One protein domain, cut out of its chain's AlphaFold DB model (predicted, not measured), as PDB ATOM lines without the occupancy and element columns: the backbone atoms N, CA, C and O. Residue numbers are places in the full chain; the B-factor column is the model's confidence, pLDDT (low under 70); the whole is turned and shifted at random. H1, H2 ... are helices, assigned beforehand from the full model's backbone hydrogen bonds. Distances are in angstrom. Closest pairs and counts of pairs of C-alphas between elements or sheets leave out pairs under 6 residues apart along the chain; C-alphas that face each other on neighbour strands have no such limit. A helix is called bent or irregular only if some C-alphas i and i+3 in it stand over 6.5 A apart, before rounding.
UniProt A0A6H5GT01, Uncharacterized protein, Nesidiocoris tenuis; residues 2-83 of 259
ATOM      1  N   ASP A   2     531.687 308.165 373.225       79.88
ATOM      2  CA  ASP A   2     530.666 307.382 373.946       79.88
ATOM      3  C   ASP A   2     529.378 308.150 374.295       79.88
ATOM      4  O   ASP A   2     528.291 307.576 374.279       79.88
ATOM      5  N   SER A   3     529.453 309.468 374.515       86.19
ATOM      6  CA  SER A   3     528.272 310.302 374.797       86.19
ATOM      7  C   SER A   3     527.321 310.451 373.603       86.19
ATOM      8  O   SER A   3     526.111 310.566 373.791       86.19
ATOM      9  N   TYR A   4     527.841 310.412 372.372       90.25
ATOM     10  CA  TYR A   4     527.028 310.548 371.160       90.25
ATOM     11  C   TYR A   4     526.261 309.257 370.850       90.25
ATOM     12  O   TYR A   4     525.097 309.299 370.456       90.25
ATOM     13  N   ILE A   5     526.888 308.104 371.105       90.19
ATOM     14  CA  ILE A   5     526.263 306.787 370.938       90.19
ATOM     15  C   ILE A   5     525.112 306.620 371.938       90.19
ATOM     16  O   ILE A   5     524.021 306.213 371.547       90.19
ATOM     17  N   ALA A   6     525.308 307.013 373.202       91.81
ATOM     18  CA  ALA A   6     524.253 306.953 374.215       91.81
ATOM     19  C   ALA A   6     523.033 307.824 373.851       91.81
ATOM     20  O   ALA A   6     521.891 307.380 373.984       91.81
ATOM     21  N   ALA A   7     523.261 309.038 373.338       92.56
ATOM     22  CA  ALA A   7     522.184 309.932 372.912       92.56
ATOM     23  C   ALA A   7     521.409 309.379 371.703       92.56
ATOM     24  O   ALA A   7     520.178 309.412 371.696       92.56
ATOM     25  N   ALA A   8     522.109 308.819 370.711       91.56
ATOM     26  CA  ALA A   8     521.483 308.224 369.531       91.56
ATOM     27  C   ALA A   8     520.643 306.984 369.881       91.56
ATOM     28  O   ALA A   8     519.514 306.851 369.406       91.56
ATOM     29  N   VAL A   9     521.144 306.112 370.764       93.62
ATOM     30  CA  VAL A   9     520.396 304.941 371.251       93.62
ATOM     31  C   VAL A   9     519.163 305.375 372.047       93.62
ATOM     32  O   VAL A   9     518.070 304.863 371.813       93.62
ATOM     33  N   SER A  10     519.295 306.371 372.929       94.00
ATOM     34  CA  SER A  10     518.157 306.902 373.688       94.00
ATOM     35  C   SER A  10     517.081 307.508 372.782       94.00
ATOM     36  O   SER A  10     515.891 307.319 373.040       94.00
ATOM     37  N   ALA A  11     517.474 308.231 371.731       93.06
ATOM     38  CA  ALA A  11     516.539 308.812 370.772       93.06
ATOM     39  C   ALA A  11     515.826 307.730 369.944       93.06
ATOM     40  O   ALA A  11     514.623 307.827 369.714       93.06
ATOM     41  N   ALA A  12     516.538 306.669 369.556       91.94
ATOM     42  CA  ALA A  12     515.963 305.550 368.810       91.94
ATOM     43  C   ALA A  12     515.004 304.687 369.653       91.94
ATOM     44  O   ALA A  12     514.046 304.136 369.116       91.94
ATOM     45  N   MET A  13     515.223 304.579 370.968       95.25
ATOM     46  CA  MET A  13     514.374 303.775 371.864       95.25
ATOM     47  C   MET A  13     513.110 304.495 372.352       95.25
ATOM     48  O   MET A  13     512.159 303.837 372.771       95.25
ATOM     49  N   GLN A  14     513.065 305.829 372.294       96.25
ATOM     50  CA  GLN A  14     511.894 306.622 372.691       96.25
ATOM     51  C   GLN A  14     510.561 306.181 372.050       96.25
ATOM     52  O   GLN A  14     509.605 305.988 372.806       96.25
ATOM     53  N   PRO A  15     510.450 305.983 370.719       93.06
ATOM     54  CA  PRO A  15     509.188 305.557 370.111       93.06
ATOM     55  C   PRO A  15     508.746 304.168 370.592       93.06
ATOM     56  O   PRO A  15     507.575 303.975 370.907       93.06
ATOM     57  N   VAL A  16     509.687 303.232 370.759       94.75
ATOM     58  CA  VAL A  16     509.398 301.876 371.260       94.75
ATOM     59  C   VAL A  16     508.862 301.922 372.694       94.75
ATOM     60  O   VAL A  16     507.900 301.236 373.032       94.75
ATOM     61  N   LEU A  17     509.445 302.766 373.550       93.88
ATOM     62  CA  LEU A  17     508.972 302.945 374.925       93.88
ATOM     63  C   LEU A  17     507.579 303.587 374.992       93.88
ATOM     64  O   LEU A  17     506.810 303.269 375.901       93.88
ATOM     65  N   LEU A  18     507.243 304.474 374.053       94.31
ATOM     66  CA  LEU A  18     505.904 305.059 373.952       94.31
ATOM     67  C   LEU A  18     504.861 304.019 373.531       94.31
ATOM     68  O   LEU A  18     503.801 303.951 374.153       94.31
ATOM     69  N   GLU A  19     505.169 303.168 372.551       91.94
ATOM     70  CA  GLU A  19     504.273 302.077 372.143       91.94
ATOM     71  C   GLU A  19     504.056 301.058 373.267       91.94
ATOM     72  O   GLU A  19     502.921 300.660 373.534       91.94
ATOM     73  N   LEU A  20     505.116 300.688 373.993       89.75
ATOM     74  CA  LEU A  20     505.002 299.779 375.136       89.75
ATOM     75  C   LEU A  20     504.143 300.363 376.264       89.75
ATOM     76  O   LEU A  20     503.378 299.627 376.887       89.75
ATOM     77  N   ARG A  21     504.216 301.677 376.515       92.81
ATOM     78  CA  ARG A  21     503.323 302.348 377.476       92.81
ATOM     79  C   ARG A  21     501.873 302.331 377.008       92.81
ATOM     80  O   ARG A  21     501.005 301.961 377.788       92.81
ATOM     81  N   ALA A  22     501.620 302.640 375.736       90.12
ATOM     82  CA  ALA A  22     500.271 302.590 375.178       90.12
ATOM     83  C   ALA A  22     499.661 301.178 375.275       90.12
ATOM     84  O   ALA A  22     498.502 301.029 375.663       90.12
ATOM     85  N   LEU A  23     500.449 300.134 374.997       88.00
ATOM     86  CA  LEU A  23     500.029 298.741 375.173       88.00
ATOM     87  C   LEU A  23     499.789 298.387 376.645       88.00
ATOM     88  O   LEU A  23     498.802 297.727 376.959       88.00
ATOM     89  N   SER A  24     500.648 298.846 377.557       93.06
ATOM     90  CA  SER A  24     500.469 298.651 379.001       93.06
ATOM     91  C   SER A  24     499.172 299.287 379.509       93.06
ATOM     92  O   SER A  24     498.445 298.674 380.297       93.06
ATOM     93  N   ASP A  25     498.844 300.489 379.037       89.25
ATOM     94  CA  ASP A  25     497.608 301.181 379.401       89.25
ATOM     95  C   ASP A  25     496.380 300.446 378.849       89.25
ATOM     96  O   ASP A  25     495.389 300.273 379.561       89.25
ATOM     97  N   GLN A  26     496.455 299.927 377.619       86.19
ATOM     98  CA  GLN A  26     495.397 299.090 377.044       86.19
ATOM     99  C   GLN A  26     495.196 297.788 377.828       86.19
ATOM    100  O   GLN A  26     494.061 297.433 378.141       86.19
ATOM    101  N   ILE A  27     496.278 297.091 378.193       83.88
ATOM    102  CA  ILE A  27     496.208 295.870 379.010       83.88
ATOM    103  C   ILE A  27     495.598 296.185 380.377       83.88
ATOM    104  O   ILE A  27     494.742 295.439 380.849       83.88
ATOM    105  N   SER A  28     495.971 297.313 380.983       85.25
ATOM    106  CA  SER A  28     495.412 297.753 382.264       85.25
ATOM    107  C   SER A  28     493.908 298.015 382.157       85.25
ATOM    108  O   SER A  28     493.143 297.522 382.986       85.25
ATOM    109  N   GLN A  29     493.458 298.693 381.095       81.75
ATOM    110  CA  GLN A  29     492.032 298.914 380.829       81.75
ATOM    111  C   GLN A  29     491.265 297.603 380.625       81.75
ATOM    112  O   GLN A  29     490.175 297.451 381.170       81.75
ATOM    113  N   ILE A  30     491.836 296.637 379.898       78.00
ATOM    114  CA  ILE A  30     491.227 295.313 379.702       78.00
ATOM    115  C   ILE A  30     491.181 294.538 381.027       78.00
ATOM    116  O   ILE A  30     490.169 293.917 381.347       78.00
ATOM    117  N   SER A  31     492.250 294.589 381.826       78.69
ATOM    118  CA  SER A  31     492.335 293.888 383.113       78.69
ATOM    119  C   SER A  31     491.307 294.395 384.126       78.69
ATOM    120  O   SER A  31     490.716 293.596 384.851       78.69
ATOM    121  N   ALA A  32     491.002 295.697 384.103       81.56
ATOM    122  CA  ALA A  32     489.965 296.297 384.936       81.56
ATOM    123  C   ALA A  32     488.555 295.762 384.618       81.56
ATOM    124  O   ALA A  32     487.647 295.906 385.434       81.56
ATOM    125  N   TRP A  33     488.350 295.127 383.458       77.94
ATOM    126  CA  TRP A  33     487.053 294.570 383.060       77.94
ATOM    127  C   TRP A  33     486.843 293.125 383.504       77.94
ATOM    128  O   TRP A  33     485.698 292.696 383.642       77.94
ATOM    129  N   PHE A  34     487.919 292.370 383.745       74.25
ATOM    130  CA  PHE A  34     487.823 290.960 384.134       74.25
ATOM    131  C   PHE A  34     486.929 290.718 385.362       74.25
ATOM    132  O   PHE A  34     486.121 289.791 385.304       74.25
ATOM    133  N   PRO A  35     486.975 291.546 386.425       78.69
ATOM    134  CA  PRO A  35     486.077 291.384 387.568       78.69
ATOM    135  C   PRO A  35     484.592 291.518 387.202       78.69
ATOM    136  O   PRO A  35     483.769 290.762 387.710       78.69
ATOM    137  N   HIS A  36     484.238 292.431 386.290       74.31
ATOM    138  CA  HIS A  36     482.849 292.633 385.856       74.31
ATOM    139  C   HIS A  36     482.344 291.482 384.985       74.31
ATOM    140  O   HIS A  36     481.205 291.038 385.134       74.31
ATOM    141  N   VAL A  37     483.200 290.967 384.098       69.94
ATOM    142  CA  VAL A  37     482.874 289.805 383.263       69.94
ATOM    143  C   VAL A  37     482.681 288.566 384.133       69.94
ATOM    144  O   VAL A  37     481.673 287.887 383.975       69.94
ATOM    145  N   LEU A  38     483.587 288.309 385.080       71.31
ATOM    146  CA  LEU A  38     483.470 287.184 386.010       71.31
ATOM    147  C   LEU A  38     482.211 287.295 386.874       71.31
ATOM    148  O   LEU A  38     481.434 286.350 386.913       71.31
ATOM    149  N   ALA A  39     481.927 288.471 387.445       73.88
ATOM    150  CA  ALA A  39     480.697 288.692 388.208       73.88
ATOM    151  C   ALA A  39     479.431 288.463 387.363       73.88
ATOM    152  O   ALA A  39     478.436 287.950 387.867       73.88
ATOM    153  N   THR A  40     479.464 288.811 386.074       72.50
ATOM    154  CA  THR A  40     478.344 288.558 385.155       72.50
ATOM    155  C   THR A  40     478.195 287.067 384.854       72.50
ATOM    156  O   THR A  40     477.075 286.568 384.808       72.50
ATOM    157  N   VAL A  41     479.301 286.345 384.661       70.19
ATOM    158  CA  VAL A  41     479.289 284.891 384.436       70.19
ATOM    159  C   VAL A  41     478.770 284.160 385.676       70.19
ATOM    160  O   VAL A  41     477.836 283.377 385.542       70.19
ATOM    161  N   ASP A  42     479.262 284.492 386.870       70.31
ATOM    162  CA  ASP A  42     478.792 283.918 388.140       70.31
ATOM    163  C   ASP A  42     477.301 284.229 388.387       70.31
ATOM    164  O   ASP A  42     476.516 283.367 388.798       70.31
ATOM    165  N   ALA A  43     476.872 285.460 388.081       69.12
ATOM    166  CA  ALA A  43     475.470 285.861 388.168       69.12
ATOM    167  C   ALA A  43     474.581 285.114 387.169       69.12
ATOM    168  O   ALA A  43     473.412 284.911 387.460       69.12
ATOM    169  N   VAL A  44     475.105 284.699 386.011       66.50
ATOM    170  CA  VAL A  44     474.366 283.921 385.005       66.50
ATOM    171  C   VAL A  44     474.353 282.427 385.344       66.50
ATOM    172  O   VAL A  44     473.321 281.781 385.158       66.50
ATOM    173  N   GLU A  45     475.456 281.875 385.854       67.31
ATOM    174  CA  GLU A  45     475.558 280.465 386.262       67.31
ATOM    175  C   GLU A  45     474.723 280.149 387.510       67.31
ATOM    176  O   GLU A  45     474.187 279.046 387.631       67.31
ATOM    177  N   SER A  46     474.540 281.123 388.406       66.81
ATOM    178  CA  SER A  46     473.678 280.981 389.589       66.81
ATOM    179  C   SER A  46     472.171 280.986 389.281       66.81
ATOM    180  O   SER A  46     471.372 280.629 390.150       66.81
ATOM    181  N   LEU A  47     471.752 281.312 388.050       68.94
ATOM    182  CA  LEU A  47     470.340 281.298 387.644       68.94
ATOM    183  C   LEU A  47     469.871 279.870 387.316       68.94
ATOM    184  O   LEU A  47     469.878 279.435 386.159       68.94
ATOM    185  N   GLN A  48     469.413 279.135 388.332       53.22
ATOM    186  CA  GLN A  48     468.637 277.900 388.159       53.22
ATOM    187  C   GLN A  48     467.125 278.195 388.234       53.22
ATOM    188  O   GLN A  48     466.613 278.563 389.286       53.22
ATOM    189  N   GLY A  49     466.397 277.984 387.127       62.84
ATOM    190  CA  GLY A  49     464.932 278.155 387.050       62.84
ATOM    191  C   GLY A  49     464.466 279.545 386.580       62.84
ATOM    192  O   GLY A  49     465.195 280.516 386.711       62.84
ATOM    193  N   ASP A  50     463.294 279.602 385.924       61.16
ATOM    194  CA  ASP A  50     462.641 280.776 385.289       61.16
ATOM    195  C   ASP A  50     463.565 281.934 384.862       61.16
ATOM    196  O   ASP A  50     463.490 283.092 385.269       61.16
ATOM    197  N   THR A  51     464.437 281.568 383.924       69.19
ATOM    198  CA  THR A  51     465.634 282.314 383.520       69.19
ATOM    199  C   THR A  51     465.427 283.604 382.718       69.19
ATOM    200  O   THR A  51     466.404 284.294 382.443       69.19
ATOM    201  N   LEU A  52     464.206 283.944 382.298       72.50
ATOM    202  CA  LEU A  52     463.974 285.171 381.521       72.50
ATOM    203  C   LEU A  52     463.783 286.391 382.427       72.50
ATOM    204  O   LEU A  52     464.373 287.432 382.154       72.50
ATOM    205  N   GLY A  53     463.014 286.257 383.514       76.19
ATOM    206  CA  GLY A  53     462.749 287.364 384.443       76.19
ATOM    207  C   GLY A  53     464.025 287.880 385.107       76.19
ATOM    208  O   GLY A  53     464.279 289.081 385.109       76.19
ATOM    209  N   GLN A  54     464.883 286.961 385.545       76.06
ATOM    210  CA  GLN A  54     466.164 287.288 386.172       76.06
ATOM    211  C   GLN A  54     467.143 287.957 385.193       76.06
ATOM    212  O   GLN A  54     467.838 288.898 385.565       76.06
ATOM    213  N   LEU A  55     467.152 287.558 383.912       75.19
ATOM    214  CA  LEU A  55     467.979 288.230 382.902       75.19
ATOM    215  C   LEU A  55     467.516 289.666 382.613       75.19
ATOM    216  O   LEU A  55     468.347 290.534 382.345       75.19
ATOM    217  N   PHE A  56     466.207 289.938 382.668       80.06
ATOM    218  CA  PHE A  56     465.694 291.308 382.553       80.06
ATOM    219  C   PHE A  56     466.083 292.169 383.759       80.06
ATOM    220  O   PHE A  56     466.421 293.339 383.578       80.06
ATOM    221  N   GLU A  57     466.081 291.597 384.962       83.75
ATOM    222  CA  GLU A  57     466.487 292.288 386.187       83.75
ATOM    223  C   GLU A  57     467.987 292.618 386.186       83.75
ATOM    224  O   GLU A  57     468.359 293.776 386.385       83.75
ATOM    225  N   VAL A  58     468.842 291.653 385.826       80.38
ATOM    226  CA  VAL A  58     470.294 291.861 385.664       80.38
ATOM    227  C   VAL A  58     470.582 292.915 384.591       80.38
ATOM    228  O   VAL A  58     471.384 293.824 384.809       80.38
ATOM    229  N   LYS A  59     469.872 292.880 383.455       82.88
ATOM    230  CA  LYS A  59     469.979 293.928 382.426       82.88
ATOM    231  C   LYS A  59     469.617 295.310 382.984       82.88
ATOM    232  O   LYS A  59     470.284 296.290 382.655       82.88
ATOM    233  N   GLY A  60     468.577 295.404 383.815       79.25
ATOM    234  CA  GLY A  60     468.168 296.649 384.469       79.25
ATOM    235  C   GLY A  60     469.241 297.207 385.405       79.25
ATOM    236  O   GLY A  60     469.547 298.397 385.337       79.25
ATOM    237  N   GLN A  61     469.861 296.346 386.213       80.94
ATOM    238  CA  GLN A  61     470.954 296.725 387.117       80.94
ATOM    239  C   GLN A  61     472.197 297.199 386.349       80.94
ATOM    240  O   GLN A  61     472.778 298.227 386.694       80.94
ATOM    241  N   LEU A  62     472.560 296.520 385.255       76.19
ATOM    242  CA  LEU A  62     473.690 296.915 384.401       76.19
ATOM    243  C   LEU A  62     473.455 298.269 383.722       76.19
ATOM    244  O   LEU A  62     474.357 299.101 383.673       76.19
ATOM    245  N   LEU A  63     472.229 298.536 383.261       75.75
ATOM    246  CA  LEU A  63     471.872 299.844 382.704       75.75
ATOM    247  C   LEU A  63     471.922 300.957 383.760       75.75
ATOM    248  O   LEU A  63     472.405 302.047 383.459       75.75
ATOM    249  N   GLN A  64     471.470 300.695 384.991       80.88
ATOM    250  CA  GLN A  64     471.573 301.658 386.095       80.88
ATOM    251  C   GLN A  64     473.027 301.937 386.494       80.88
ATOM    252  O   GLN A  64     473.358 303.069 386.836       80.88
ATOM    253  N   ALA A  65     473.905 300.937 386.388       73.88
ATOM    254  CA  ALA A  65     475.341 301.088 386.602       73.88
ATOM    255  C   ALA A  65     476.075 301.776 385.428       73.88
ATOM    256  O   ALA A  65     477.280 302.004 385.508       73.88
ATOM    257  N   GLY A  66     475.376 302.108 384.334       84.38
ATOM    258  CA  GLY A  66     475.973 302.695 383.131       84.38
ATOM    259  C   GLY A  66     476.735 301.697 382.249       84.38
ATOM    260  O   GLY A  66     477.377 302.102 381.276       84.38
ATOM    261  N   ASP A  67     476.649 300.396 382.538       79.00
ATOM    262  CA  ASP A  67     477.287 299.341 381.755       79.00
ATOM    263  C   ASP A  67     476.427 298.946 380.545       79.00
ATOM    264  O   ASP A  67     475.740 297.920 380.488       79.00
ATOM    265  N   ASN A  68     476.497 299.794 379.519       80.25
ATOM    266  CA  ASN A  68     475.797 299.591 378.253       80.25
ATOM    267  C   ASN A  68     476.235 298.309 377.522       80.25
ATOM    268  O   ASN A  68     475.476 297.773 376.712       80.25
ATOM    269  N   ARG A  69     477.457 297.818 377.775       72.19
ATOM    270  CA  ARG A  69     477.997 296.625 377.109       72.19
ATOM    271  C   ARG A  69     477.533 295.352 377.806       72.19
ATOM    272  O   ARG A  69     477.064 294.449 377.116       72.19
ATOM    273  N   GLY A  70     477.557 295.306 379.137       77.56
ATOM    274  CA  GLY A  70     476.946 294.226 379.912       77.56
ATOM    275  C   GLY A  70     475.451 294.082 379.610       77.56
ATOM    276  O   GLY A  70     474.957 292.979 379.360       77.56
ATOM    277  N   ALA A  71     474.732 295.203 379.503       73.25
ATOM    278  CA  ALA A  71     473.326 295.202 379.107       73.25
ATOM    279  C   ALA A  71     473.096 294.647 377.684       73.25
ATOM    280  O   ALA A  71     472.103 293.953 377.441       73.25
ATOM    281  N   ALA A  72     474.016 294.912 376.747       73.06
ATOM    282  CA  ALA A  72     473.973 294.358 375.394       73.06
ATOM    283  C   ALA A  72     474.264 292.846 375.368       73.06
ATOM    284  O   ALA A  72     473.640 292.111 374.603       73.06
ATOM    285  N   LEU A  73     475.159 292.355 376.229       77.31
ATOM    286  CA  LEU A  73     475.397 290.917 376.388       77.31
ATOM    287  C   LEU A  73     474.165 290.204 376.966       77.31
ATOM    288  O   LEU A  73     473.793 289.136 376.475       77.31
ATOM    289  N   CYS A  74     473.462 290.824 377.921       76.44
ATOM    290  CA  CYS A  74     472.187 290.305 378.428       76.44
ATOM    291  C   CYS A  74     471.112 290.233 377.330       76.44
ATOM    292  O   CYS A  74     470.375 289.254 377.249       76.44
ATOM    293  N   GLU A  75     471.039 291.230 376.445       79.69
ATOM    294  CA  GLU A  75     470.165 291.198 375.259       79.69
ATOM    295  C   GLU A  75     470.467 290.018 374.328       79.69
ATOM    296  O   GLU A  75     469.543 289.352 373.856       79.69
ATOM    297  N   LEU A  76     471.745 289.728 374.080       72.81
ATOM    298  CA  LEU A  76     472.142 288.591 373.247       72.81
ATOM    299  C   LEU A  76     471.741 287.258 373.888       72.81
ATOM    300  O   LEU A  76     471.172 286.403 373.205       72.81
ATOM    301  N   ALA A  77     471.946 287.110 375.196       76.19
ATOM    302  CA  ALA A  77     471.538 285.921 375.942       76.19
ATOM    303  C   ALA A  77     470.002 285.738 375.970       76.19
ATOM    304  O   ALA A  77     469.504 284.627 375.763       76.19
ATOM    305  N   LEU A  78     469.231 286.824 376.131       80.19
ATOM    306  CA  LEU A  78     467.763 286.824 376.003       80.19
ATOM    307  C   LEU A  78     467.310 286.404 374.591       80.19
ATOM    308  O   LEU A  78     466.351 285.643 374.425       80.19
ATOM    309  N   CYS A  79     468.007 286.876 373.556       74.19
ATOM    310  CA  CYS A  79     467.731 286.532 372.162       74.19
ATOM    311  C   CYS A  79     468.023 285.053 371.866       74.19
ATOM    312  O   CYS A  79     467.308 284.412 371.096       74.19
ATOM    313  N   GLU A  80     469.044 284.476 372.496       73.31
ATOM    314  CA  GLU A  80     469.377 283.066 372.325       73.31
ATOM    315  C   GLU A  80     468.376 282.143 373.026       73.31
ATOM    316  O   GLU A  80     467.898 281.191 372.404       73.31
ATOM    317  N   LYS A  81     467.974 282.473 374.262       72.94
ATOM    318  CA  LYS A  81     466.970 281.702 375.014       72.94
ATOM    319  C   LYS A  81     465.553 281.799 374.446       72.94
ATOM    320  O   LYS A  81     464.765 280.881 374.640       72.94
ATOM    321  N   SER A  82     465.219 282.873 373.727       71.44
ATOM    322  CA  SER A  82     463.889 283.047 373.120       71.44
ATOM    323  C   SER A  82     463.711 282.339 371.768       71.44
ATOM    324  O   SER A  82     462.614 282.357 371.202       71.44
ATOM    325  N   LYS A  83     464.750 281.676 371.233       75.25
ATOM    326  CA  LYS A  83     464.627 280.900 369.990       75.25
ATOM    327  C   LYS A  83     463.710 279.685 370.213       75.25
ATOM    328  O   LYS A  83     463.999 278.861 371.079       75.25
TER     329      LYS A  83
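This is residues 2 to 83 of the 259 residues of an uncharacterized protein of Nesidiocoris tenuis (UniProt A0A6H5GT01). A long, bent helix, H1, sticks out as an arm from a small head, in which H3 and H4 form a helical hairpin and H2 runs near both at shallow tilts. The arm, residues 2 to 35 with H1 as residues 2 to 31, makes most of the length. The printed part has 82 residues with four named helices, H1 to H4 in chain order, and no named strand; its class is all helix. The whole is extended, with a radius of gyration of the C-alphas of 22.3 A and spans of 74 by 25 by 19 A.

H1, residues 2 to 31, was assigned as one helix by its hydrogen bonds but is bent: C-alphas 12 and 15 are 6.9 A apart. Its arms H1a, residues 2 to 12, and H1b, residues 15 to 31, stand at a steep tilt of 44 degrees. H1b and H2, residues 34 to 45, meet only through their link. H2 is close to but not clearly touching H3, residues 51 to 64; their closest C-alphas, of Val 44 and Leu 55, are 8.0 A apart. H2 is likewise close to but not clearly touching H4, residues 68 to 81, with the closest C-alphas, of Thr 40 and Gly 70, 7.8 A apart. H3 and H4 touch as a hairpin, opposite ways at a shallow tilt of 12 degrees; their closest C-alphas, of Lys 59 and Ala 71, are 4.9 A apart. Both H1a and H1b are apart from H3 and H4. Each O i to N i+4 pair is within hydrogen-bond range in H1a, H1b, H2 and H4, and 9 of 10 are in H3.

H1a begins at C-alpha 2, (530.666, 307.382, 373.946), and is 15.7 A long; H1b is 24.3 A. H2 measures 16.3 A, H3 20.4 A and H4 20.2 A, ending at C-alpha 81, (466.970, 281.702, 375.014).

The C-alphas farthest apart, of Asp 2 and Asp 50, are 73.9 A apart. The printed part has no cut, and its three links are tight. Mean pLDDT of the printed part is 79.9; residues 37 and 43 to 51 are under 70.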